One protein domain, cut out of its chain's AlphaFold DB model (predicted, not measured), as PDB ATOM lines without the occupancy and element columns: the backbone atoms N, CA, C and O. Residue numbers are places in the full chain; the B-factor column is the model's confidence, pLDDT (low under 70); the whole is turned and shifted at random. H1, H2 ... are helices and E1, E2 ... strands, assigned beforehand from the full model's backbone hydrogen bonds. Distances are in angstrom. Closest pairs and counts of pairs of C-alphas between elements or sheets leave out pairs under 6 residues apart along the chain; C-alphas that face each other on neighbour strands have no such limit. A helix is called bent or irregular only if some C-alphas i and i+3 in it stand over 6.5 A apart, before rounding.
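What this domain is: This is residues 3 to 179 of the 242 residues of the protein "PS_pyruv_trans domain-containing protein" of Tetragenococcus muriaticus PMC-11-5 (UniProt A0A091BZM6). A strongly twisted sheet of four parallel strands, E2, E1, E3 and E4, runs through the domain, and the short parallel pair E5 and E6 carries on beside E4. H2 covers one side of the sheet, with H7 packed on H2; H4 and H5 lie side by side on the side away from H2, H6 packs on E5 and E6, and H1 lies off by itself, touching no helix. The printed part has 177 residues with seven named helices and six named strands, in the order E1 H1 H2 E2 H3 E3 H4 E4 H5 E5 H6 E6 H7. The class is mixed, helices and strands; the whole is compact, with a radius of gyration of the C-alphas of 15.9 A, and rounded, with spans of 44 by 36 by 34 A.

How they stand to each other: Begin at E1, residues 3 to 6, an inner strand of the sheet that runs E2, residues 49 to 53, E1, E3, residues 72 to 76, and E4, residues 103 to 106. Look for N 4 and O 50, 2.9 A apart, between E1 and E2, for N 74 and O 5, 2.8 A, between E1 and E3, and for N 104 and O 73, 2.8 A, between E3 and E4; these pairs are within hydrogen-bond range. From edge strand E2 to edge strand E4 the strands' lines turn by 75 degrees. H1, residues 18 to 24, is not on the sheet. H2, residues 32 to 44, is on it at a height of 8.5 A and runs along the strands, at 18 degrees to E1 on the local plane; the closest C-alphas of H2 and E3 are those of Ala 37 and Pro 76, 6.4 A apart. E1, H1, H2 and E2 form a strand-helix-strand unit, two parallel neighbour strands with helices between, and its crossover is right-handed. H3, residues 63 to 69, only grazes the sheet with its residues 66 to 69; E2, H3 and E3 form a split unit, with E1 between its strands, and a right-handed crossover. H4, residues 83 to 96, is irregular, with C-alphas 84 and 87 7.2 A apart; E3, H4 and E4 form a strand-helix-strand unit, and its crossover is right-handed. H5, residues 125 to 136, touches H4, the closest C-alphas being those of Thr 93 and Phe 131 at 5.0 A; they run the same way at a shallow tilt of 34.6 degrees, only just short of steep. Next find E5, residues 142 to 144, where the C-alpha of Gly 143 is 4.8 A from that of Val 106 in E4. E5 is the parallel neighbour of E6, residues 164 to 166, with N 144 and O 165 2.8 A apart; with H6, residues 147 to 156, between them they form a strand-helix-strand unit, and its crossover is right-handed. H7, residues 170 to 173, touches H2, with the C-alphas of Tyr 36 and Ser 171 closest at 4.1 A. In H1, H3, H5 and H6 every O i to N i+4 pair is within hydrogen-bond range, in H2 8 of 9 and in H4 8 of 10; H7 is too short for such a pair.

Where its parts are: Find C-alpha 3 at (109.224, 98.251, 107.073), where E1 begins. From C-alpha 32 at (105.108, 115.249, 88.858) H2 runs 19.2 A. H4 spans 20.2 A, H5 16.4 A and H6 14.2 A; E2 measures 13.3 A and E3 13.1 A. H7 ends at C-alpha 173, (111.285, 118.748, 101.077).

The domain as a whole: The C-alphas of Glu 47 and Gln 120, the two farthest apart, are 46.8 A apart. The printed part, residues 3 to 179, has no cut. The links from E1 to H1 and from E4 to H5 are long, the latter with 18 residues. The mean pLDDT of the printed part is 95.3, and no printed residue is under 70.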
ATOM      1  N   LYS A   3     109.769  98.351 108.429       98.19
ATOM      2  CA  LYS A   3     109.224  98.251 107.073       98.19
ATOM      3  C   LYS A   3     108.068  99.230 106.919       98.19
ATOM      4  O   LYS A   3     107.080  99.134 107.634       98.19
ATOM      5  N   ILE A   4     108.185 100.163 105.984       98.56
ATOM      6  CA  ILE A   4     107.164 101.181 105.735       98.56
ATOM      7  C   ILE A   4     106.660 101.015 104.308       98.56
ATOM      8  O   ILE A   4     107.441 101.065 103.354       98.56
ATOM      9  N   LEU A   5     105.349 100.845 104.172       98.69
ATOM     10  CA  LEU A   5     104.683 100.896 102.880       98.69
ATOM     11  C   LEU A   5     104.516 102.363 102.474       98.69
ATOM     12  O   LEU A   5     104.183 103.208 103.307       98.69
ATOM     13  N   VAL A   6     104.736 102.692 101.206       98.50
ATOM     14  CA  VAL A   6     104.625 104.059 100.690       98.50
ATOM     15  C   VAL A   6     103.718 104.076  99.471       98.50
ATOM     16  O   VAL A   6     103.939 103.332  98.519       98.50
ATOM     17  N   ARG A   7     102.718 104.964  99.454       97.88
ATOM     18  CA  ARG A   7     101.887 105.155  98.263       97.88
ATOM     19  C   ARG A   7     102.709 105.741  97.121       97.88
ATOM     20  O   ARG A   7     103.011 106.933  97.131       97.88
ATOM     21  N   ALA A   8     103.009 104.943  96.109       97.44
ATOM     22  CA  ALA A   8     103.753 105.365  94.929       97.44
ATOM     23  C   ALA A   8     103.582 104.339  93.810       97.44
ATOM     24  O   ALA A   8     103.474 103.149  94.071       97.44
ATOM     25  N   GLY A   9     103.612 104.783  92.554       95.69
ATOM     26  CA  GLY A   9     103.578 103.853  91.422       95.69
ATOM     27  C   GLY A   9     104.912 103.143  91.179       95.69
ATOM     28  O   GLY A   9     104.937 102.159  90.448       95.69
ATOM     29  N   MET A  10     105.997 103.626  91.795       95.31
ATOM     30  CA  MET A  10     107.316 102.992  91.817       95.31
ATOM     31  C   MET A  10     108.175 103.533  92.967       95.31
ATOM     32  O   MET A  10     108.002 104.677  93.401       95.31
ATOM     33  N   SER A  11     109.115 102.718  93.436       95.44
ATOM     34  CA  SER A  11     110.220 103.120  94.306       95.44
ATOM     35  C   SER A  11     111.302 103.851  93.497       95.44
ATOM     36  O   SER A  11     111.503 103.534  92.324       95.44
ATOM     37  N   PRO A  12     112.081 104.769  94.101       94.25
ATOM     38  CA  PRO A  12     113.269 105.345  93.463       94.25
ATOM     39  C   PRO A  12     114.355 104.322  93.110       94.25
ATOM     40  O   PRO A  12     115.289 104.656  92.388       94.25
ATOM     41  N   LEU A  13     114.265 103.109  93.664       93.88
ATOM     42  CA  LEU A  13     115.173 101.998  93.383       93.88
ATOM     43  C   LEU A  13     114.645 101.062  92.286       93.88
ATOM     44  O   LEU A  13     115.376 100.181  91.838       93.88
ATOM     45  N   ASP A  14     113.396 101.239  91.847       95.19
ATOM     46  CA  ASP A  14     112.827 100.446  90.762       95.19
ATOM     47  C   ASP A  14     113.339 100.955  89.411       95.19
ATOM     48  O   ASP A  14     113.436 102.158  89.171       95.19
ATOM     49  N   THR A  15     113.630 100.030  88.497       92.62
ATOM     50  CA  THR A  15     114.025 100.347  87.117       92.62
ATOM     51  C   THR A  15     113.051  99.679  86.151       92.62
ATOM     52  O   THR A  15     113.270  98.552  85.719       92.62
ATOM     53  N   PHE A  16     111.945 100.356  85.842       94.44
ATOM     54  CA  PHE A  16     110.939  99.854  84.902       94.44
ATOM     55  C   PHE A  16     111.271 100.237  83.461       94.44
ATOM     56  O   PHE A  16     111.752 101.338  83.190       94.44
ATOM     57  N   SER A  17     110.963  99.345  82.520       94.44
ATOM     58  CA  SER A  17     110.963  99.679  81.096       94.44
ATOM     59  C   SER A  17     109.794 100.612  80.758       94.44
ATOM     60  O   SER A  17     108.803 100.690  81.490       94.44
ATOM     61  N   ALA A  18     109.871 101.316  79.624       91.69
ATOM     62  CA  ALA A  18     108.811 102.239  79.212       91.69
ATOM     63  C   ALA A  18     107.440 101.545  79.082       91.69
ATOM     64  O   ALA A  18     106.426 102.084  79.524       91.69
ATOM     65  N   ASP A  19     107.401 100.325  78.541       92.81
ATOM     66  CA  ASP A  19     106.170  99.543  78.412       92.81
ATOM     67  C   ASP A  19     105.611  99.079  79.763       92.81
ATOM     68  O   ASP A  19     104.391  98.997  79.926       92.81
ATOM     69  N   GLU A  20     106.471  98.796  80.743       94.12
ATOM     70  CA  GLU A  20     106.042  98.462  82.098       94.12
ATOM     71  C   GLU A  20     105.479  99.694  82.813       94.12
ATOM     72  O   GLU A  20     104.388  99.624  83.388       94.12
ATOM     73  N   MET A  21     106.155 100.843  82.709       93.38
ATOM     74  CA  MET A  21     105.661 102.114  83.245       93.38
ATOM     75  C   MET A  21     104.288 102.479  82.671       93.38
ATOM     76  O   MET A  21     103.410 102.899  83.428       93.38
ATOM     77  N   ILE A  22     104.083 102.273  81.363       93.00
ATOM     78  CA  ILE A  22     102.797 102.499  80.690       93.00
ATOM     79  C   ILE A  22     101.741 101.508  81.187       93.00
ATOM     80  O   ILE A  22     100.677 101.933  81.635       93.00
ATOM     81  N   ARG A  23     102.023 100.195  81.155       92.31
ATOM     82  CA  ARG A  23     101.058  99.152  81.554       92.31
ATOM     83  C   ARG A  23     100.589  99.304  82.996       92.31
ATOM     84  O   ARG A  23      99.414  99.088  83.278       92.31
ATOM     85  N   ARG A  24     101.497  99.665  83.901       93.12
ATOM     86  CA  ARG A  24     101.192  99.862  85.325       93.12
ATOM     87  C   ARG A  24     100.647 101.249  85.639       93.12
ATOM     88  O   ARG A  24     100.124 101.451  86.729       93.12
ATOM     89  N   ASN A  25     100.809 102.208  84.726       94.88
ATOM     90  CA  ASN A  25     100.678 103.630  85.022       94.88
ATOM     91  C   ASN A  25     101.517 104.030  86.255       94.88
ATOM     92  O   ASN A  25     101.021 104.653  87.198       94.88
ATOM     93  N   ALA A  26     102.803 103.662  86.249       95.00
ATOM     94  CA  ALA A  26     103.720 103.883  87.375       95.00
ATOM     95  C   ALA A  26     103.893 105.377  87.728       95.00
ATOM     96  O   ALA A  26     104.261 105.724  88.848       95.00
ATOM     97  N   ILE A  27     103.568 106.278  86.795       93.19
ATOM     98  CA  ILE A  27     103.609 107.733  86.994       93.19
ATOM     99  C   ILE A  27     102.285 108.314  87.517       93.19
ATOM    100  O   ILE A  27     102.177 109.514  87.746       93.19
ATOM    101  N   GLY A  28     101.229 107.516  87.688       92.44
ATOM    102  CA  GLY A  28      99.943 108.000  88.205       92.44
ATOM    103  C   GLY A  28      99.282 109.060  87.311       92.44
ATOM    104  O   GLY A  28      98.656 109.997  87.810       92.44
ATOM    105  N   ASN A  29      99.419 108.906  85.995       91.50
ATOM    106  CA  ASN A  29      99.047 109.823  84.913       91.50
ATOM    107  C   ASN A  29      99.932 111.058  84.725       91.50
ATOM    108  O   ASN A  29      99.794 111.687  83.683       91.50
ATOM    109  N   ASN A  30     100.804 111.409  85.675       91.19
ATOM    110  CA  ASN A  30     101.626 112.614  85.586       91.19
ATOM    111  C   ASN A  30     102.969 112.439  86.318       91.19
ATOM    112  O   ASN A  30     102.987 112.154  87.515       91.19
ATOM    113  N   VAL A  31     104.095 112.667  85.641       90.12
ATOM    114  CA  VAL A  31     105.453 112.477  86.200       90.12
ATOM    115  C   VAL A  31     105.749 113.342  87.429       90.12
ATOM    116  O   VAL A  31     106.575 112.960  88.257       90.12
ATOM    117  N   GLY A  32     105.034 114.455  87.629       88.94
ATOM    118  CA  GLY A  32     105.108 115.249  88.858       88.94
ATOM    119  C   GLY A  32     104.727 114.447  90.109       88.94
ATOM    120  O   GLY A  32     105.149 114.787  91.219       88.94
ATOM    121  N   ASN A  33     104.000 113.335  89.942       92.50
ATOM    122  CA  ASN A  33     103.732 112.398  91.025       92.50
ATOM    123  C   ASN A  33     104.978 111.698  91.557       92.50
ATOM    124  O   ASN A  33     105.087 111.473  92.765       92.50
ATOM    125  N   LEU A  34     105.937 111.413  90.676       92.88
ATOM    126  CA  LEU A  34     107.203 110.807  91.061       92.88
ATOM    127  C   LEU A  34     108.006 111.746  91.962       92.88
ATOM    128  O   LEU A  34     108.632 111.282  92.905       92.88
ATOM    129  N   MET A  35     107.941 113.064  91.741       92.06
ATOM    130  CA  MET A  35     108.711 114.034  92.530       92.06
ATOM    131  C   MET A  35     108.294 114.067  94.002       92.06
ATOM    132  O   MET A  35     109.147 114.048  94.891       92.06
ATOM    133  N   TYR A  36     106.990 114.125  94.292       93.06
ATOM    134  CA  TYR A  36     106.549 114.152  95.689       93.06
ATOM    135  C   TYR A  36     106.697 112.784  96.363       93.06
ATOM    136  O   TYR A  36     106.976 112.743  97.560       93.06
ATOM    137  N   ALA A  37     106.552 111.680  95.620       95.06
ATOM    138  CA  ALA A  37     106.807 110.342  96.146       95.06
ATOM    139  C   ALA A  37     108.298 110.173  96.471       95.06
ATOM    140  O   ALA A  37     108.640 109.814  97.593       95.06
ATOM    141  N   TYR A  38     109.185 110.535  95.539       95.94
ATOM    142  CA  TYR A  38     110.637 110.520  95.723       95.94
ATOM    143  C   TYR A  38     111.067 111.299  96.965       95.94
ATOM    144  O   TYR A  38     111.885 110.810  97.739       95.94
ATOM    145  N   SER A  39     110.484 112.478  97.199       95.50
ATOM    146  CA  SER A  39     110.765 113.256  98.407       95.50
ATOM    147  C   SER A  39     110.429 112.489  99.691       95.50
ATOM    148  O   SER A  39     111.230 112.487 100.625       95.50
ATOM    149  N   VAL A  40     109.293 111.781  99.733       96.12
ATOM    150  CA  VAL A  40     108.936 110.924 100.877       96.12
ATOM    151  C   VAL A  40     109.947 109.794 101.047       96.12
ATOM    152  O   VAL A  40     110.459 109.611 102.150       96.12
ATOM    153  N   PHE A  41     110.292 109.080  99.971       96.94
ATOM    154  CA  PHE A  41     111.302 108.022 100.042       96.94
ATOM    155  C   PHE A  41     112.635 108.548 100.572       96.94
ATOM    156  O   PHE A  41     113.193 108.007 101.522       96.94
ATOM    157  N   ARG A  42     113.126 109.644  99.997       95.25
ATOM    158  CA  ARG A  42     114.408 110.245 100.357       95.25
ATOM    159  C   ARG A  42     114.465 110.686 101.819       95.25
ATOM    160  O   ARG A  42     115.475 110.439 102.465       95.25
ATOM    161  N   ASN A  43     113.405 111.306 102.338       93.62
ATOM    162  CA  ASN A  43     113.376 111.804 103.717       93.62
ATOM    163  C   ASN A  43     113.166 110.700 104.765       93.62
ATOM    164  O   ASN A  43     113.583 110.862 105.907       93.62
ATOM    165  N   LEU A  44     112.531 109.582 104.398       95.12
ATOM    166  CA  LEU A  44     112.322 108.451 105.310       95.12
ATOM    167  C   LEU A  44     113.442 107.401 105.247       95.12
ATOM    168  O   LEU A  44     113.497 106.511 106.096       95.12
ATOM    169  N   THR A  45     114.333 107.487 104.256       94.25
ATOM    170  CA  THR A  45     115.440 106.537 104.095       94.25
ATOM    171  C   THR A  45     116.484 106.747 105.188       94.25
ATOM    172  O   THR A  45     117.122 107.792 105.275       94.25
ATOM    173  N   THR A  46     116.682 105.715 106.004       94.25
ATOM    174  CA  THR A  46     117.746 105.619 107.013       94.25
ATOM    175  C   THR A  46     118.268 104.183 107.033       94.25
ATOM    176  O   THR A  46     117.607 103.286 106.512       94.25
ATOM    177  N   GLU A  47     119.412 103.928 107.672       94.75
ATOM    178  CA  GLU A  47     120.015 102.582 107.744       94.75
ATOM    179  C   GLU A  47     119.075 101.508 108.326       94.75
ATOM    180  O   GLU A  47     119.214 100.326 108.026       94.75
ATOM    181  N   ASN A  48     118.091 101.909 109.140       95.81
ATOM    182  CA  ASN A  48     117.190 101.000 109.848       95.81
ATOM    183  C   ASN A  48     115.762 100.957 109.282       95.81
ATOM    184  O   ASN A  48     114.891 100.339 109.906       95.81
ATOM    185  N   VAL A  49     115.510 101.589 108.130       97.12
ATOM    186  CA  VAL A  49     114.188 101.669 107.493       97.12
ATOM    187  C   VAL A  49     114.236 101.073 106.086       97.12
ATOM    188  O   VAL A  49     115.028 101.494 105.249       97.12
ATOM    189  N   LYS A  50     113.335 100.129 105.809       97.19
ATOM    190  CA  LYS A  50     113.045  99.614 104.471       97.19
ATOM    191  C   LYS A  50     111.746 100.236 103.971       97.19
ATOM    192  O   LYS A  50     110.719 100.125 104.638       97.19
ATOM    193  N   LEU A  51     111.800 100.864 102.801       98.00
ATOM    194  CA  LEU A  51     110.646 101.474 102.146       98.00
ATOM    195  C   LEU A  51     110.243 100.635 100.935       98.00
ATOM    196  O   LEU A  51     111.098 100.293 100.120       98.00
ATOM    197  N   GLU A  52     108.954 100.343 100.801       97.75
ATOM    198  CA  GLU A  52     108.402  99.630  99.644       97.75
ATOM    199  C   GLU A  52     107.226 100.416  99.064       97.75
ATOM    200  O   GLU A  52     106.430 100.997  99.802       97.75
ATOM    201  N   ALA A  53     107.137 100.480  97.735       97.75
ATOM    202  CA  ALA A  53     106.019 101.128  97.066       97.75
ATOM    203  C   ALA A  53     104.782 100.217  97.091       97.75
ATOM    204  O   ALA A  53     104.891  99.011  96.896       97.75
ATOM    205  N   ASP A  54     103.593 100.796  97.264       97.44
ATOM    206  CA  ASP A  54     102.321 100.076  97.111       97.44
ATOM    207  C   ASP A  54     101.946  99.828  95.641       97.44
ATOM    208  O   ASP A  54     100.954  99.162  95.359       97.44
ATOM    209  N   TYR A  55     102.697 100.398  94.695       97.00
ATOM    210  CA  TYR A  55     102.422 100.353  93.258       97.00
ATOM    211  C   TYR A  55     101.008 100.847  92.901       97.00
ATOM    212  O   TYR A  55     100.374 100.350  91.971       97.00
ATOM    213  N   TYR A  56     100.497 101.820  93.666       95.75
ATOM    214  CA  TYR A  56      99.117 102.318  93.640       95.75
ATOM    215  C   TYR A  56      98.032 101.253  93.860       95.75
ATOM    216  O   TYR A  56      96.863 101.459  93.506       95.75
ATOM    217  N   ARG A  57      98.389 100.126  94.479       94.62
ATOM    218  CA  ARG A  57      97.450  99.089  94.892       94.62
ATOM    219  C   ARG A  57      96.736  99.533  96.170       94.62
ATOM    220  O   ARG A  57      97.329  99.632  97.235       94.62
ATOM    221  N   ALA A  58      95.443  99.816  96.040       92.50
ATOM    222  CA  ALA A  58      94.560 100.215  97.134       92.50
ATOM    223  C   ALA A  58      93.408  99.210  97.257       92.50
ATOM    224  O   ALA A  58      92.264  99.525  96.920       92.50
ATOM    225  N   ASP A  59      93.726  97.973  97.641       96.62
ATOM    226  CA  ASP A  59      92.754  96.886  97.769       96.62
ATOM    227  C   ASP A  59      92.521  96.544  99.253       96.62
ATOM    228  O   ASP A  59      93.447  96.094  99.928       96.62
ATOM    229  N   PRO A  60      91.299  96.720  99.793       96.69
ATOM    230  CA  PRO A  60      90.967  96.333 101.164       96.69
ATOM    231  C   PRO A  60      91.126  94.837 101.476       96.69
ATOM    232  O   PRO A  60      90.974  94.461 102.640       96.69
ATOM    233  N   ALA A  61      91.330  93.976 100.473       97.88
ATOM    234  CA  ALA A  61      91.674  92.567 100.665       97.88
ATOM    235  C   ALA A  61      93.139  92.362 101.088       97.88
ATOM    236  O   ALA A  61      93.459  91.343 101.687       97.88
ATOM    237  N   ASP A  62      94.016  93.339 100.844       97.94
ATOM    238  CA  ASP A  62      95.430  93.256 101.220       97.94
ATOM    239  C   ASP A  62      95.683  93.634 102.690       97.94
ATOM    240  O   ASP A  62      96.825  93.606 103.142       97.94
ATOM    241  N   ALA A  63      94.643  94.014 103.443       98.56
ATOM    242  CA  ALA A  63      94.778  94.572 104.788       98.56
ATOM    243  C   ALA A  63      95.516  93.636 105.759       98.56
ATOM    244  O   ALA A  63      96.398  94.100 106.477       98.56
ATOM    245  N   ASP A  64      95.206  92.335 105.750       98.56
ATOM    246  CA  ASP A  64      95.852  91.357 106.637       98.56
ATOM    247  C   ASP A  64      97.346  91.234 106.318       98.56
ATOM    248  O   ASP A  64      98.188  91.390 107.200       98.56
ATOM    249  N   MET A  65      97.687  91.101 105.031       98.38
ATOM    250  CA  MET A  65      99.078  91.088 104.576       98.38
ATOM    251  C   MET A  65      99.806  92.374 104.978       98.38
ATOM    252  O   MET A  65     100.938  92.308 105.460       98.38
ATOM    253  N   ILE A  66      99.171  93.539 104.819       98.69
ATOM    254  CA  ILE A  66      99.789  94.819 105.173       98.69
ATOM    255  C   ILE A  66     100.034  94.904 106.687       98.69
ATOM    256  O   ILE A  66     101.131  95.270 107.108       98.69
ATOM    257  N   ASN A  67      99.047  94.523 107.497       98.75
ATOM    258  CA  ASN A  67      99.137  94.526 108.957       98.75
ATOM    259  C   ASN A  67     100.229  93.588 109.487       98.75
ATOM    260  O   ASN A  67     100.870  93.902 110.485       98.75
ATOM    261  N   GLU A  68     100.436  92.442 108.837       98.50
ATOM    262  CA  GLU A  68     101.453  91.465 109.231       98.50
ATOM    263  C   GLU A  68     102.877  91.880 108.830       98.50
ATOM    264  O   GLU A  68     103.839  91.526 109.512       98.50
ATOM    265  N   ASN A  69     103.036  92.600 107.712       98.44
ATOM    266  CA  ASN A  69     104.344  92.791 107.076       98.44
ATOM    267  C   ASN A  69     104.945  94.193 107.219       98.44
ATOM    268  O   ASN A  69     106.151  94.337 106.988       98.44
ATOM    269  N   TYR A  70     104.154  95.206 107.577       98.69
ATOM    270  CA  TYR A  70     104.606  96.596 107.655       98.69
ATOM    271  C   TYR A  70     104.360  97.195 109.035       98.69
ATOM    272  O   TYR A  70     103.369  96.907 109.691       98.69
ATOM    273  N   ASP A  71     105.254  98.085 109.453       98.56
ATOM    274  CA  ASP A  71     105.139  98.830 110.706       98.56
ATOM    275  C   ASP A  71     104.286 100.097 110.549       98.56
ATOM    276  O   ASP A  71     103.769 100.620 111.534       98.56
ATOM    277  N   SER A  72     104.181 100.641 109.333       98.62
ATOM    278  CA  SER A  72     103.342 101.801 109.016       98.62
ATOM    279  C   SER A  72     103.108 101.956 107.512       98.62
ATOM    280  O   SER A  72     103.798 101.351 106.685       98.62
ATOM    281  N   TYR A  73     102.144 102.809 107.161       98.75
ATOM    282  CA  TYR A  73     101.828 103.168 105.780       98.75
ATOM    283  C   TYR A  73     101.851 104.686 105.591       98.75
ATOM    284  O   TYR A  73     101.098 105.422 106.224       98.75
ATOM    285  N   VAL A  74     102.707 105.176 104.697       98.56
ATOM    286  CA  VAL A  74     102.794 106.594 104.339       98.56
ATOM    287  C   VAL A  74     102.148 106.826 102.979       98.56
ATOM    288  O   VAL A  74     102.552 106.265 101.966       98.56
ATOM    289  N   ILE A  75     101.150 107.697 102.937       98.25
ATOM    290  CA  ILE A  75     100.340 107.982 101.759       98.25
ATOM    291  C   ILE A  75     100.586 109.435 101.331       98.25
ATOM    292  O   ILE A  75      99.851 110.339 101.743       98.25
ATOM    293  N   PRO A  76     101.598 109.713 100.489       96.88
ATOM    294  CA  PRO A  76     101.669 111.003  99.829       96.88
ATOM    295  C   PRO A  76     100.492 111.169  98.868       96.88
ATOM    296  O   PRO A  76     100.228 110.339  97.986       96.88
ATOM    297  N   LEU A  77      99.797 112.288  99.027       94.94
ATOM    298  CA  LEU A  77      98.737 112.704  98.125       94.94
ATOM    299  C   LEU A  77      99.121 114.006  97.426       94.94
ATOM    300  O   LEU A  77     100.070 114.705  97.785       94.94
ATOM    301  N   ALA A  78      98.405 114.285  96.345       90.19
ATOM    302  CA  ALA A  78      98.473 115.558  95.659       90.19
ATOM    303  C   ALA A  78      97.120 116.239  95.719       90.19
ATOM    304  O   ALA A  78      96.548 116.394  96.788       90.19
ATOM    305  N   ASN A  79      96.578 116.586  94.570       90.69
ATOM    306  CA  ASN A  79      95.237 117.102  94.382       90.69
ATOM    307  C   ASN A  79      94.145 116.018  94.544       90.69
ATOM    308  O   ASN A  79      93.304 115.837  93.661       90.69
ATOM    309  N   ALA A  80      94.188 115.246  95.632       93.75
ATOM    310  CA  ALA A  80      93.322 114.091  95.873       93.75
ATOM    311  C   ALA A  80      91.846 114.457  96.109       93.75
ATOM    312  O   ALA A  80      90.971 113.655  95.792       93.75
ATOM    313  N   ILE A  81      91.545 115.663  96.600       95.25
ATOM    314  CA  ILE A  81      90.159 116.135  96.714       95.25
ATOM    315  C   ILE A  81      89.724 116.696  95.354       95.25
ATOM    316  O   ILE A  81      89.924 117.876  95.051       95.25
ATOM    317  N   ARG A  82      89.173 115.816  94.511       94.00
ATOM    318  CA  ARG A  82      88.549 116.139  93.218       94.00
ATOM    319  C   ARG A  82      87.618 115.005  92.770       94.00
ATOM    320  O   ARG A  82      87.933 113.852  93.068       94.00
ATOM    321  N   PRO A  83      86.565 115.280  91.973       93.94
ATOM    322  CA  PRO A  83      85.600 114.265  91.537       93.94
ATOM    323  C   PRO A  83      86.233 112.992  90.957       93.94
ATOM    324  O   PRO A  83      85.902 111.887  91.376       93.94
ATOM    325  N   SER A  84      87.209 113.139  90.054       93.00
ATOM    326  CA  SER A  84      87.845 112.007  89.365       93.00
ATOM    327  C   SER A  84      88.705 111.112  90.262       93.00
ATOM    328  O   SER A  84      89.074 110.020  89.844       93.00
ATOM    329  N   PHE A  85      89.031 111.546  91.484       95.38
ATOM    330  CA  PHE A  85      89.830 110.764  92.431       95.38
ATOM    331  C   PHE A  85      89.012 110.193  93.593       95.38
ATOM    332  O   PHE A  85      89.509 109.324  94.303       95.38
ATOM    333  N   ILE A  86      87.753 110.611  93.766       96.88
ATOM    334  CA  ILE A  86      86.881 110.111  94.840       96.88
ATOM    335  C   ILE A  86      86.748 108.579  94.835       96.88
ATOM    336  O   ILE A  86      86.865 107.994  95.911       96.88
ATOM    337  N   PRO A  87      86.599 107.879  93.690       97.06
ATOM    338  CA  PRO A  87      86.564 106.416  93.698       97.06
ATOM    339  C   PRO A  87      87.833 105.790  94.294       97.06
ATOM    340  O   PRO A  87      87.754 104.832  95.061       97.06
ATOM    341  N   THR A  88      89.002 106.355  93.987       96.38
ATOM    342  CA  THR A  88      90.285 105.931  94.563       96.38
ATOM    343  C   THR A  88      90.361 106.270  96.048       96.38
ATOM    344  O   THR A  88      90.809 105.442  96.836       96.38
ATOM    345  N   LEU A  89      89.875 107.448  96.452       97.38
ATOM    346  CA  LEU A  89      89.825 107.857  97.854       97.38
ATOM    347  C   LEU A  89      88.989 106.875  98.686       97.38
ATOM    348  O   LEU A  89      89.463 106.415  99.716       97.38
ATOM    349  N   LYS A  90      87.817 106.456  98.189       98.38
ATOM    350  CA  LYS A  90      86.949 105.459  98.847       98.38
ATOM    351  C   LYS A  90      87.630 104.098  99.012       98.38
ATOM    352  O   LYS A  90      87.448 103.457 100.045       98.38
ATOM    353  N   LYS A  91      88.420 103.661  98.022       98.25
ATOM    354  CA  LYS A  91      89.224 102.430  98.120       98.25
ATOM    355  C   LYS A  91      90.272 102.531  99.226       98.25
ATOM    356  O   LYS A  91      90.359 101.629 100.053       98.25
ATOM    357  N   TYR A  92      91.004 103.646  99.282       98.44
ATOM    358  CA  TYR A  92      91.944 103.899 100.375       98.44
ATOM    359  C   TYR A  92      91.238 103.972 101.728       98.44
ATOM    360  O   TYR A  92      91.711 103.338 102.658       98.44
ATOM    361  N   THR A  93      90.097 104.657 101.844       98.75
ATOM    362  CA  THR A  93      89.305 104.688 103.084       98.75
ATOM    363  C   THR A  93      88.981 103.275 103.570       98.75
ATOM    364  O   THR A  93      89.275 102.941 104.710       98.75
ATOM    365  N   ALA A  94      88.437 102.426 102.691       98.75
ATOM    366  CA  ALA A  94      88.062 101.058 103.041       98.75
ATOM    367  C   ALA A  94      89.263 100.173 103.421       98.75
ATOM    368  O   ALA A  94      89.112  99.255 104.225       98.75
ATOM    369  N   LEU A  95      90.442 100.425 102.845       98.81
ATOM    370  CA  LEU A  95      91.679  99.762 103.250       98.81
ATOM    371  C   LEU A  95      92.141 100.269 104.624       98.81
ATOM    372  O   LEU A  95      92.332  99.462 105.524       98.81
ATOM    373  N   ILE A  96      92.266 101.588 104.803       98.69
ATOM    374  CA  ILE A  96      92.759 102.233 106.033       98.69
ATOM    375  C   ILE A  96      91.931 101.824 107.254       98.69
ATOM    376  O   ILE A  96      92.503 101.522 108.297       98.69
ATOM    377  N   GLU A  97      90.604 101.756 107.127       98.69
ATOM    378  CA  GLU A  97      89.712 101.325 108.215       98.69
ATOM    379  C   GLU A  97      90.035  99.910 108.731       98.69
ATOM    380  O   GLU A  97      89.830  99.630 109.911       98.69
ATOM    381  N   LYS A  98      90.590  99.032 107.884       98.69
ATOM    382  CA  LYS A  98      91.005  97.665 108.249       98.69
ATOM    383  C   LYS A  98      92.456  97.556 108.729       98.69
ATOM    384  O   LYS A  98      92.878  96.481 109.157       98.69
ATOM    385  N   LEU A  99      93.245  98.623 108.623       98.75
ATOM    386  CA  LEU A  99      94.641  98.597 109.048       98.75
ATOM    387  C   LEU A  99      94.748  98.774 110.564       98.75
ATOM    388  O   LEU A  99      94.105  99.641 111.149       98.75
ATOM    389  N   ASN A 100      95.604  97.986 111.198       98.31
ATOM    390  CA  ASN A 100      95.926  98.066 112.625       98.31
ATOM    391  C   ASN A 100      97.259  98.791 112.875       98.31
ATOM    392  O   ASN A 100      97.676  98.952 114.019       98.31
ATOM    393  N   ILE A 101      97.910  99.233 111.800       98.69
ATOM    394  CA  ILE A 101      99.176  99.966 111.809       98.69
ATOM    395  C   ILE A 101      98.936 101.475 111.631       98.69
ATOM    396  O   ILE A 101      97.907 101.874 111.076       98.69
ATOM    397  N   PRO A 102      99.875 102.339 112.058       98.69
ATOM    398  CA  PRO A 102      99.807 103.771 111.790       98.69
ATOM    399  C   PRO A 102      99.755 104.095 110.292       98.69
ATOM    400  O   PRO A 102     100.507 103.526 109.494       98.69
ATOM    401  N   VAL A 103      98.913 105.066 109.923       98.75
ATOM    402  CA  VAL A 103      98.765 105.548 108.541       98.75
ATOM    403  C   VAL A 103      98.962 107.057 108.496       98.75
ATOM    404  O   VAL A 103      98.204 107.800 109.108       98.75
ATOM    405  N   PHE A 104      99.946 107.523 107.729       98.38
ATOM    406  CA  PHE A 104     100.302 108.939 107.627       98.38
ATOM    407  C   PHE A 104      99.987 109.476 106.238       98.38
ATOM    408  O   PHE A 104     100.612 109.070 105.259       98.38
ATOM    409  N   VAL A 105      99.068 110.433 106.130       98.25
ATOM    410  CA  VAL A 105      98.808 111.126 104.862       98.25
ATOM    411  C   VAL A 105      99.587 112.435 104.815       98.25
ATOM    412  O   VAL A 105      99.469 113.280 105.704       98.25
ATOM    413  N   VAL A 106     100.369 112.610 103.749       96.88
ATOM    414  CA  VAL A 106     101.315 113.725 103.614       96.88
ATOM    415  C   VAL A 106     100.985 114.550 102.377       96.88
ATOM    416  O   VAL A 106     100.993 114.056 101.247       96.88
ATOM    417  N   GLY A 107     100.714 115.836 102.593       95.56
ATOM    418  CA  GLY A 107     100.494 116.803 101.528       95.56
ATOM    419  C   GLY A 107      99.217 116.535 100.739       95.56
ATOM    420  O   GLY A 107      99.244 116.594  99.514       95.56
ATOM    421  N   MET A 108      98.097 116.243 101.403       96.50
ATOM    422  CA  MET A 108      96.803 116.166 100.724       96.50
ATOM    423  C   MET A 108      96.328 117.557 100.302       96.50
ATOM    424  O   MET A 108      96.432 118.532 101.041       96.50
ATOM    425  N   GLY A 109      95.814 117.660  99.087       95.31
ATOM    426  CA  GLY A 109      95.381 118.907  98.492       95.31
ATOM    427  C   GLY A 109      94.139 118.734  97.636       95.31
ATOM    428  O   GLY A 109      93.714 117.632  97.279       95.31
ATOM    429  N   MET A 110      93.583 119.872  97.280       91.12
ATOM    430  CA  MET A 110      92.367 120.013  96.505       91.12
ATOM    431  C   MET A 110      92.672 120.539  95.104       91.12
ATOM    432  O   MET A 110      93.558 121.373  94.943       91.12
ATOM    433  N   ALA A 111      91.950 120.052  94.092       85.31
ATOM    434  CA  ALA A 111      92.028 120.571  92.721       85.31
ATOM    435  C   ALA A 111      90.755 121.346  92.374       85.31
ATOM    436  O   ALA A 111      89.867 120.816  91.707       85.31
ATOM    437  N   PHE A 112      90.672 122.593  92.835       79.44
ATOM    438  CA  PHE A 112      89.588 123.526  92.514       79.44
ATOM    439  C   PHE A 112      90.133 124.791  91.832       79.44
ATOM    440  O   PHE A 112      91.355 124.953  91.753       79.44
ATOM    441  N   PRO A 113      89.251 125.667  91.305       78.00
ATOM    442  CA  PRO A 113      89.655 126.966  90.780       78.00
ATOM    443  C   PRO A 113      90.490 127.766  91.784       78.00
ATOM    444  O   PRO A 113      90.429 127.505  92.982       78.00
ATOM    445  N   TYR A 114      91.236 128.752  91.281       71.94
ATOM    446  CA  TYR A 114      92.171 129.566  92.067       71.94
ATOM    447  C   TYR A 114      91.525 130.208  93.308       71.94
ATOM    448  O   TYR A 114      92.126 130.215  94.377       71.94
ATOM    449  N   GLU A 115      90.273 130.654  93.186       81.00
ATOM    450  CA  GLU A 115      89.470 131.198  94.287       81.00
ATOM    451  C   GLU A 115      88.189 130.372  94.451       81.00
ATOM    452  O   GLU A 115      87.132 130.721  93.918       81.00
ATOM    453  N   PRO A 116      88.255 129.214  95.127       84.19
ATOM    454  CA  PRO A 116      87.085 128.379  95.284       84.19
ATOM    455  C   PRO A 116      86.196 128.917  96.404       84.19
ATOM    456  O   PRO A 116      86.669 129.319  97.466       84.19
ATOM    457  N   ASN A 117      84.878 128.813  96.228       90.12
ATOM    458  CA  ASN A 117      83.964 128.937  97.357       90.12
ATOM    459  C   ASN A 117      84.116 127.694  98.253       90.12
ATOM    460  O   ASN A 117      83.514 126.644  98.007       90.12
ATOM    461  N   VAL A 118      84.968 127.780  99.276       88.75
ATOM    462  CA  VAL A 118      85.258 126.651 100.180       88.75
ATOM    463  C   VAL A 118      84.009 126.163 100.916       88.75
ATOM    464  O   VAL A 118      83.873 124.960 101.113       88.75
ATOM    465  N   LYS A 119      83.059 127.064 101.204       90.50
ATOM    466  CA  LYS A 119      81.805 126.783 101.926       90.50
ATOM    467  C   LYS A 119      80.701 126.167 101.061       90.50
ATOM    468  O   LYS A 119      79.594 125.955 101.546       90.50
ATOM    469  N   GLN A 120      80.961 125.940  99.778       92.06
ATOM    470  CA  GLN A 120      80.020 125.266  98.895       92.06
ATOM    471  C   GLN A 120      79.943 123.775  99.247       92.06
ATOM    472  O   GLN A 120      80.967 123.094  99.243       92.06
ATOM    473  N   GLU A 121      78.741 123.259  99.492       93.81
ATOM    474  CA  GLU A 121      78.526 121.818  99.654       93.81
ATOM    475  C   GLU A 121      78.840 121.079  98.348       93.81
ATOM    476  O   GLU A 121      78.520 121.546  97.247       93.81
ATOM    477  N   ARG A 122      79.495 119.922  98.460       93.19
ATOM    478  CA  ARG A 122      79.887 119.094  97.317       93.19
ATOM    479  C   ARG A 122      79.370 117.669  97.495       93.19
ATOM    480  O   ARG A 122      79.376 117.140  98.605       93.19
ATOM    481  N   PRO A 123      79.025 116.976  96.394       95.88
ATOM    482  CA  PRO A 123      78.436 115.634  96.455       95.88
ATOM    483  C   PRO A 123      79.357 114.572  97.078       95.88
ATOM    484  O   PRO A 123      78.897 113.495  97.437       95.88
ATOM    485  N   PHE A 124      80.656 114.859  97.202       96.31
ATOM    486  CA  PHE A 124      81.662 113.966  97.779       96.31
ATOM    487  C   PHE A 124      82.151 114.401  99.169       96.31
ATOM    488  O   PHE A 124      83.094 113.804  99.686       96.31
ATOM    489  N   ASP A 125      81.533 115.407  99.799       97.44
ATOM    490  CA  ASP A 125      81.939 115.875 101.133       97.44
ATOM    491  C   ASP A 125      81.898 114.744 102.170       97.44
ATOM    492  O   ASP A 125      82.811 114.613 102.983       97.44
ATOM    493  N   GLY A 126      80.891 113.866 102.101       98.50
ATOM    494  CA  GLY A 126      80.802 112.682 102.962       98.50
ATOM    495  C   GLY A 126      81.955 111.690 102.761       98.50
ATOM    496  O   GLY A 126      82.488 111.163 103.736       98.50
ATOM    497  N   ASP A 127      82.392 111.482 101.514       98.69
ATOM    498  CA  ASP A 127      83.525 110.603 101.201       98.69
ATOM    499  C   ASP A 127      84.846 111.187 101.729       98.69
ATOM    500  O   ASP A 127      85.668 110.456 102.285       98.69
ATOM    501  N   VAL A 128      85.032 112.510 101.620       98.25
ATOM    502  CA  VAL A 128      86.201 113.203 102.183       98.25
ATOM    503  C   VAL A 128      86.194 113.132 103.707       98.25
ATOM    504  O   VAL A 128      87.220 112.785 104.287       98.25
ATOM    505  N   LYS A 129      85.053 113.405 104.361       98.69
ATOM    506  CA  LYS A 129      84.934 113.294 105.824       98.69
ATOM    507  C   LYS A 129      85.325 111.901 106.300       98.69
ATOM    508  O   LYS A 129      86.170 111.785 107.178       98.69
ATOM    509  N   ARG A 130      84.782 110.853 105.673       98.75
ATOM    510  CA  ARG A 130      85.091 109.467 106.042       98.75
ATOM    511  C   ARG A 130      86.572 109.134 105.849       98.75
ATOM    512  O   ARG A 130      87.167 108.525 106.728       98.75
ATOM    513  N   PHE A 131      87.179 109.562 104.738       98.69
ATOM    514  CA  PHE A 131      88.616 109.380 104.515       98.69
ATOM    515  C   PHE A 131      89.462 110.061 105.599       98.69
ATOM    516  O   PHE A 131      90.339 109.426 106.179       98.69
ATOM    517  N   VAL A 132      89.194 111.337 105.892       98.56
ATOM    518  CA  VAL A 132      89.953 112.096 106.897       98.56
ATOM    519  C   VAL A 132      89.775 111.480 108.285       98.56
ATOM    520  O   VAL A 132      90.766 111.288 108.982       98.56
ATOM    521  N   SER A 133      88.556 111.090 108.663       98.69
ATOM    522  CA  SER A 133      88.296 110.379 109.919       98.69
ATOM    523  C   SER A 133      89.079 109.067 110.014       98.69
ATOM    524  O   SER A 133      89.777 108.866 111.002       98.69
ATOM    525  N   ALA A 134      89.052 108.227 108.973       98.69
ATOM    526  CA  ALA A 134      89.795 106.965 108.955       98.69
ATOM    527  C   ALA A 134      91.309 107.176 109.124       98.69
ATOM    528  O   ALA A 134      91.974 106.401 109.801       98.69
ATOM    529  N   VAL A 135      91.870 108.245 108.549       98.50
ATOM    530  CA  VAL A 135      93.290 108.598 108.723       98.50
ATOM    531  C   VAL A 135      93.585 109.064 110.150       98.50
ATOM    532  O   VAL A 135      94.613 108.682 110.711       98.50
ATOM    533  N   LEU A 136      92.703 109.863 110.752       98.56
ATOM    534  CA  LEU A 136      92.875 110.383 112.116       98.56
ATOM    535  C   LEU A 136      92.649 109.328 113.204       98.56
ATOM    536  O   LEU A 136      93.141 109.469 114.317       98.56
ATOM    537  N   GLU A 137      91.977 108.224 112.885       98.38
ATOM    538  CA  GLU A 137      91.963 107.038 113.748       98.38
ATOM    539  C   GLU A 137      93.318 106.311 113.772       98.38
ATOM    540  O   GLU A 137      93.594 105.557 114.704       98.38
ATOM    541  N   LYS A 138      94.176 106.528 112.762       98.25
ATOM    542  CA  LYS A 138      95.499 105.886 112.622       98.25
ATOM    543  C   LYS A 138      96.675 106.850 112.805       98.25
ATOM    544  O   LYS A 138      97.826 106.414 112.752       98.25
ATOM    545  N   SER A 139      96.419 108.146 112.983       96.75
ATOM    546  CA  SER A 139      97.442 109.186 113.134       96.75
ATOM    547  C   SER A 139      96.912 110.406 113.880       96.75
ATOM    548  O   SER A 139      95.720 110.679 113.886       96.75
ATOM    549  N   ASN A 140      97.807 111.177 114.495       94.44
ATOM    550  CA  ASN A 140      97.410 112.344 115.282       94.44
ATOM    551  C   ASN A 140      96.973 113.543 114.432       94.44
ATOM    552  O   ASN A 140      96.191 114.353 114.913       94.44
ATOM    553  N   ILE A 141      97.521 113.704 113.223       97.69
ATOM    554  CA  ILE A 141      97.290 114.894 112.399       97.69
ATOM    555  C   ILE A 141      97.498 114.606 110.910       97.69
ATOM    556  O   ILE A 141      98.424 113.896 110.516       97.69
ATOM    557  N   LEU A 142      96.649 115.201 110.073       98.06
ATOM    558  CA  LEU A 142      96.721 115.136 108.614       98.06
ATOM    559  C   LEU A 142      97.563 116.291 108.031       98.06
ATOM    560  O   LEU A 142      97.283 117.462 108.291       98.06
ATOM    561  N   GLY A 143      98.546 115.987 107.178       97.88
ATOM    562  CA  GLY A 143      99.346 117.000 106.478       97.88
ATOM    563  C   GLY A 143      98.712 117.465 105.160       97.88
ATOM    564  O   GLY A 143      98.431 116.648 104.279       97.88
ATOM    565  N   LEU A 144      98.544 118.778 104.979       97.88
ATOM    566  CA  LEU A 144      97.892 119.393 103.814       97.88
ATOM    567  C   LEU A 144      98.850 120.212 102.938       97.88
ATOM    568  O   LEU A 144      99.852 120.743 103.417       97.88
ATOM    569  N   ARG A 145      98.526 120.372 101.647       95.38
ATOM    570  CA  ARG A 145      99.362 121.149 100.706       95.38
ATOM    571  C   ARG A 145      99.264 122.658 100.843       95.38
ATOM    572  O   ARG A 145     100.198 123.341 100.444       95.38
ATOM    573  N   GLY A 146      98.134 123.181 101.294       94.44
ATOM    574  CA  GLY A 146      97.896 124.619 101.265       94.44
ATOM    575  C   GLY A 146      96.616 125.021 101.976       94.44
ATOM    576  O   GLY A 146      95.746 124.181 102.227       94.44
ATOM    577  N   GLN A 147      96.511 126.320 102.253       94.88
ATOM    578  CA  GLN A 147      95.472 126.888 103.112       94.88
ATOM    579  C   GLN A 147      94.054 126.620 102.602       94.88
ATOM    580  O   GLN A 147      93.205 126.205 103.374       94.88
ATOM    581  N   ILE A 148      93.817 126.694 101.289       94.62
ATOM    582  CA  ILE A 148      92.500 126.401 100.693       94.62
ATOM    583  C   ILE A 148      91.976 125.012 101.103       94.62
ATOM    584  O   ILE A 148      90.782 124.823 101.336       94.62
ATOM    585  N   THR A 149      92.866 124.016 101.194       95.88
ATOM    586  CA  THR A 149      92.466 122.669 101.629       95.88
ATOM    587  C   THR A 149      92.171 122.635 103.129       95.88
ATOM    588  O   THR A 149      91.225 121.962 103.532       95.88
ATOM    589  N   ALA A 150      92.935 123.371 103.940       97.00
ATOM    590  CA  ALA A 150      92.697 123.499 105.377       97.00
ATOM    591  C   ALA A 150      91.354 124.183 105.672       97.00
ATOM    592  O   ALA A 150      90.566 123.670 106.464       97.00
ATOM    593  N   ASP A 151      91.044 125.269 104.964       96.00
ATOM    594  CA  ASP A 151      89.788 126.009 105.107       96.00
ATOM    595  C   ASP A 151      88.577 125.136 104.753       96.00
ATOM    596  O   ASP A 151      87.547 125.164 105.430       96.00
ATOM    597  N   TYR A 152      88.700 124.309 103.714       96.56
ATOM    598  CA  TYR A 152      87.665 123.344 103.352       96.56
ATOM    599  C   TYR A 152      87.490 122.236 104.393       96.56
ATOM    600  O   TYR A 152      86.356 121.931 104.754       96.56
ATOM    601  N   LEU A 153      88.572 121.641 104.909       97.50
ATOM    602  CA  LEU A 153      88.442 120.644 105.979       97.50
ATOM    603  C   LEU A 153      87.852 121.262 107.252       97.50
ATOM    604  O   LEU A 153      87.040 120.620 107.920       97.50
ATOM    605  N   SER A 154      88.164 122.531 107.515       97.75
ATOM    606  CA  SER A 154      87.556 123.304 108.597       97.75
ATOM    607  C   SER A 154      86.054 123.494 108.390       97.75
ATOM    608  O   SER A 154      85.263 123.258 109.302       97.75
ATOM    609  N   TYR A 155      85.629 123.824 107.165       97.19
ATOM    610  CA  TYR A 155      84.214 123.856 106.785       97.19
ATOM    611  C   TYR A 155      83.519 122.495 106.968       97.19
ATOM    612  O   TYR A 155      82.375 122.439 107.421       97.19
ATOM    613  N   LEU A 156      84.209 121.386 106.686       97.81
ATOM    614  CA  LEU A 156      83.679 120.035 106.891       97.81
ATOM    615  C   LEU A 156      83.570 119.620 108.372       97.81
ATOM    616  O   LEU A 156      82.910 118.613 108.655       97.81
ATOM    617  N   GLY A 157      84.147 120.396 109.295       98.00
ATOM    618  CA  GLY A 157      84.060 120.200 110.745       98.00
ATOM    619  C   GLY A 157      85.347 119.712 111.418       98.00
ATOM    620  O   GLY A 157      85.332 119.467 112.626       98.00
ATOM    621  N   PHE A 158      86.447 119.574 110.675       98.44
ATOM    622  CA  PHE A 158      87.768 119.297 111.245       98.44
ATOM    623  C   PHE A 158      88.408 120.585 111.776       98.44
ATOM    624  O   PHE A 158      87.966 121.686 111.464       98.44
ATOM    625  N   LYS A 159      89.419 120.474 112.635       98.06
ATOM    626  CA  LYS A 159      90.064 121.628 113.274       98.06
ATOM    627  C   LYS A 159      91.526 121.740 112.875       98.06
ATOM    628  O   LYS A 159      92.310 120.821 113.115       98.06
ATOM    629  N   GLU A 160      91.911 122.902 112.362       98.00
ATOM    630  CA  GLU A 160      93.313 123.223 112.115       98.00
ATOM    631  C   GLU A 160      94.136 123.192 113.415       98.00
ATOM    632  O   GLU A 160      93.656 123.571 114.484       98.00
ATOM    633  N   GLY A 161      95.360 122.670 113.339       97.12
ATOM    634  CA  GLY A 161      96.268 122.488 114.474       97.12
ATOM    635  C   GLY A 161      95.958 121.274 115.359       97.12
ATOM    636  O   GLY A 161      96.820 120.864 116.131       97.12
ATOM    637  N   ARG A 162      94.765 120.675 115.236       97.50
ATOM    638  CA  ARG A 162      94.389 119.433 115.933       97.50
ATOM    639  C   ARG A 162      94.252 118.257 114.973       97.50
ATOM    640  O   ARG A 162      94.902 117.245 115.163       97.50
ATOM    641  N   ASP A 163      93.402 118.410 113.964       98.44
ATOM    642  CA  ASP A 163      93.041 117.351 113.021       98.44
ATOM    643  C   ASP A 163      93.868 117.465 111.734       98.44
ATOM    644  O   ASP A 163      94.172 116.474 111.079       98.44
ATOM    645  N   HIS A 164      94.277 118.677 111.352       98.50
ATOM    646  CA  HIS A 164      95.115 118.891 110.177       98.50
ATOM    647  C   HIS A 164      96.059 120.080 110.330       98.50
ATOM    648  O   HIS A 164      95.803 121.003 111.103       98.50
ATOM    649  N   MET A 165      97.127 120.094 109.535       98.25
ATOM    650  CA  MET A 165      98.029 121.237 109.410       98.25
ATOM    651  C   MET A 165      98.502 121.424 107.971       98.25
ATOM    652  O   MET A 165      98.703 120.455 107.235       98.25
ATOM    653  N   VAL A 166      98.700 122.676 107.567       97.94
ATOM    654  CA  VAL A 166      99.335 122.989 106.287       97.94
ATOM    655  C   VAL A 166     100.834 122.748 106.411       97.94
ATOM    656  O   VAL A 166     101.495 123.343 107.255       97.94
ATOM    657  N   ILE A 167     101.359 121.879 105.552       96.06
ATOM    658  CA  ILE A 167     102.796 121.615 105.451       96.06
ATOM    659  C   ILE A 167     103.339 122.131 104.114       96.06
ATOM    660  O   ILE A 167     104.386 122.766 104.075       96.06
ATOM    661  N   GLY A 168     102.593 121.969 103.020       94.69
ATOM    662  CA  GLY A 168     103.078 122.267 101.674       94.69
ATOM    663  C   GLY A 168     103.121 121.026 100.786       94.69
ATOM    664  O   GLY A 168     102.697 119.930 101.162       94.69
ATOM    665  N   CYS A 169     103.610 121.188  99.557       93.44
ATOM    666  CA  CYS A 169     103.827 120.053  98.664       93.44
ATOM    667  C   CYS A 169     105.047 119.241  99.129       93.44
ATOM    668  O   CYS A 169     106.122 119.832  99.262       93.44
ATOM    669  N   PRO A 170     104.953 117.901  99.266       93.62
ATOM    670  CA  PRO A 170     106.085 117.103  99.718       93.62
ATOM    671  C   PRO A 170     107.327 117.232  98.828       93.62
ATOM    672  O   PRO A 170     108.440 117.098  99.322       93.62
ATOM    673  N   SER A 171     107.169 117.557  97.539       92.88
ATOM    674  CA  SER A 171     108.297 117.775  96.620       92.88
ATOM    675  C   SER A 171     109.256 118.880  97.078       92.88
ATOM    676  O   SER A 171     110.437 118.822  96.743       92.88
ATOM    677  N   MET A 172     108.786 119.858  97.862       91.50
ATOM    678  CA  MET A 172     109.629 120.942  98.380       91.50
ATOM    679  C   MET A 172     110.640 120.456  99.423       91.50
ATOM    680  O   MET A 172     111.693 121.065  99.576       91.50
ATOM    681  N   TYR A 173     110.377 119.324 100.081       91.12
ATOM    682  CA  TYR A 173     111.285 118.748 101.077       91.12
ATOM    683  C   TYR A 173     112.332 117.812 100.483       91.12
ATOM    684  O   TYR A 173     113.093 117.219 101.238       91.12
ATOM    685  N   THR A 174     112.418 117.668  99.154       92.31
ATOM    686  CA  THR A 174     113.361 116.722  98.523       92.31
ATOM    687  C   THR A 174     114.793 116.927  99.026       92.31
ATOM    688  O   THR A 174     115.535 115.969  99.235       92.31
ATOM    689  N   PHE A 175     115.177 118.179  99.264       91.81
ATOM    690  CA  PHE A 175     116.478 118.522  99.833       91.81
ATOM    691  C   PHE A 175     116.388 119.066 101.263       91.81
ATOM    692  O   PHE A 175     117.428 119.354 101.848       91.81
ATOM    693  N   GLY A 176     115.182 119.168 101.834       86.88
ATOM    694  CA  GLY A 176     114.934 119.785 103.137       86.88
ATOM    695  C   GLY A 176     115.677 121.114 103.286       86.88
ATOM    696  O   GLY A 176     115.762 121.900 102.340       86.88
ATOM    697  N   ASP A 177     116.313 121.296 104.438       86.06
ATOM    698  CA  ASP A 177     117.116 122.486 104.753       86.06
ATOM    699  C   ASP A 177     118.448 122.552 103.981       86.06
ATOM    700  O   ASP A 177     119.164 123.547 104.043       86.06
ATOM    701  N   ASN A 178     118.784 121.512 103.208       89.06
ATOM    702  CA  ASN A 178     119.968 121.476 102.345       89.06
ATOM    703  C   ASN A 178     119.681 121.974 100.921       89.06
ATOM    704  O   ASN A 178     120.529 121.816 100.034       89.06
ATOM    705  N   ILE A 179     118.491 122.528 100.659       88.88
ATOM    706  CA  ILE A 179     118.168 123.094  99.351       88.88
ATOM    707  C   ILE A 179     119.127 124.245  99.023       88.88
ATOM    708  O   ILE A 179     119.211 125.247  99.728       88.88
TER     709      ILE A 179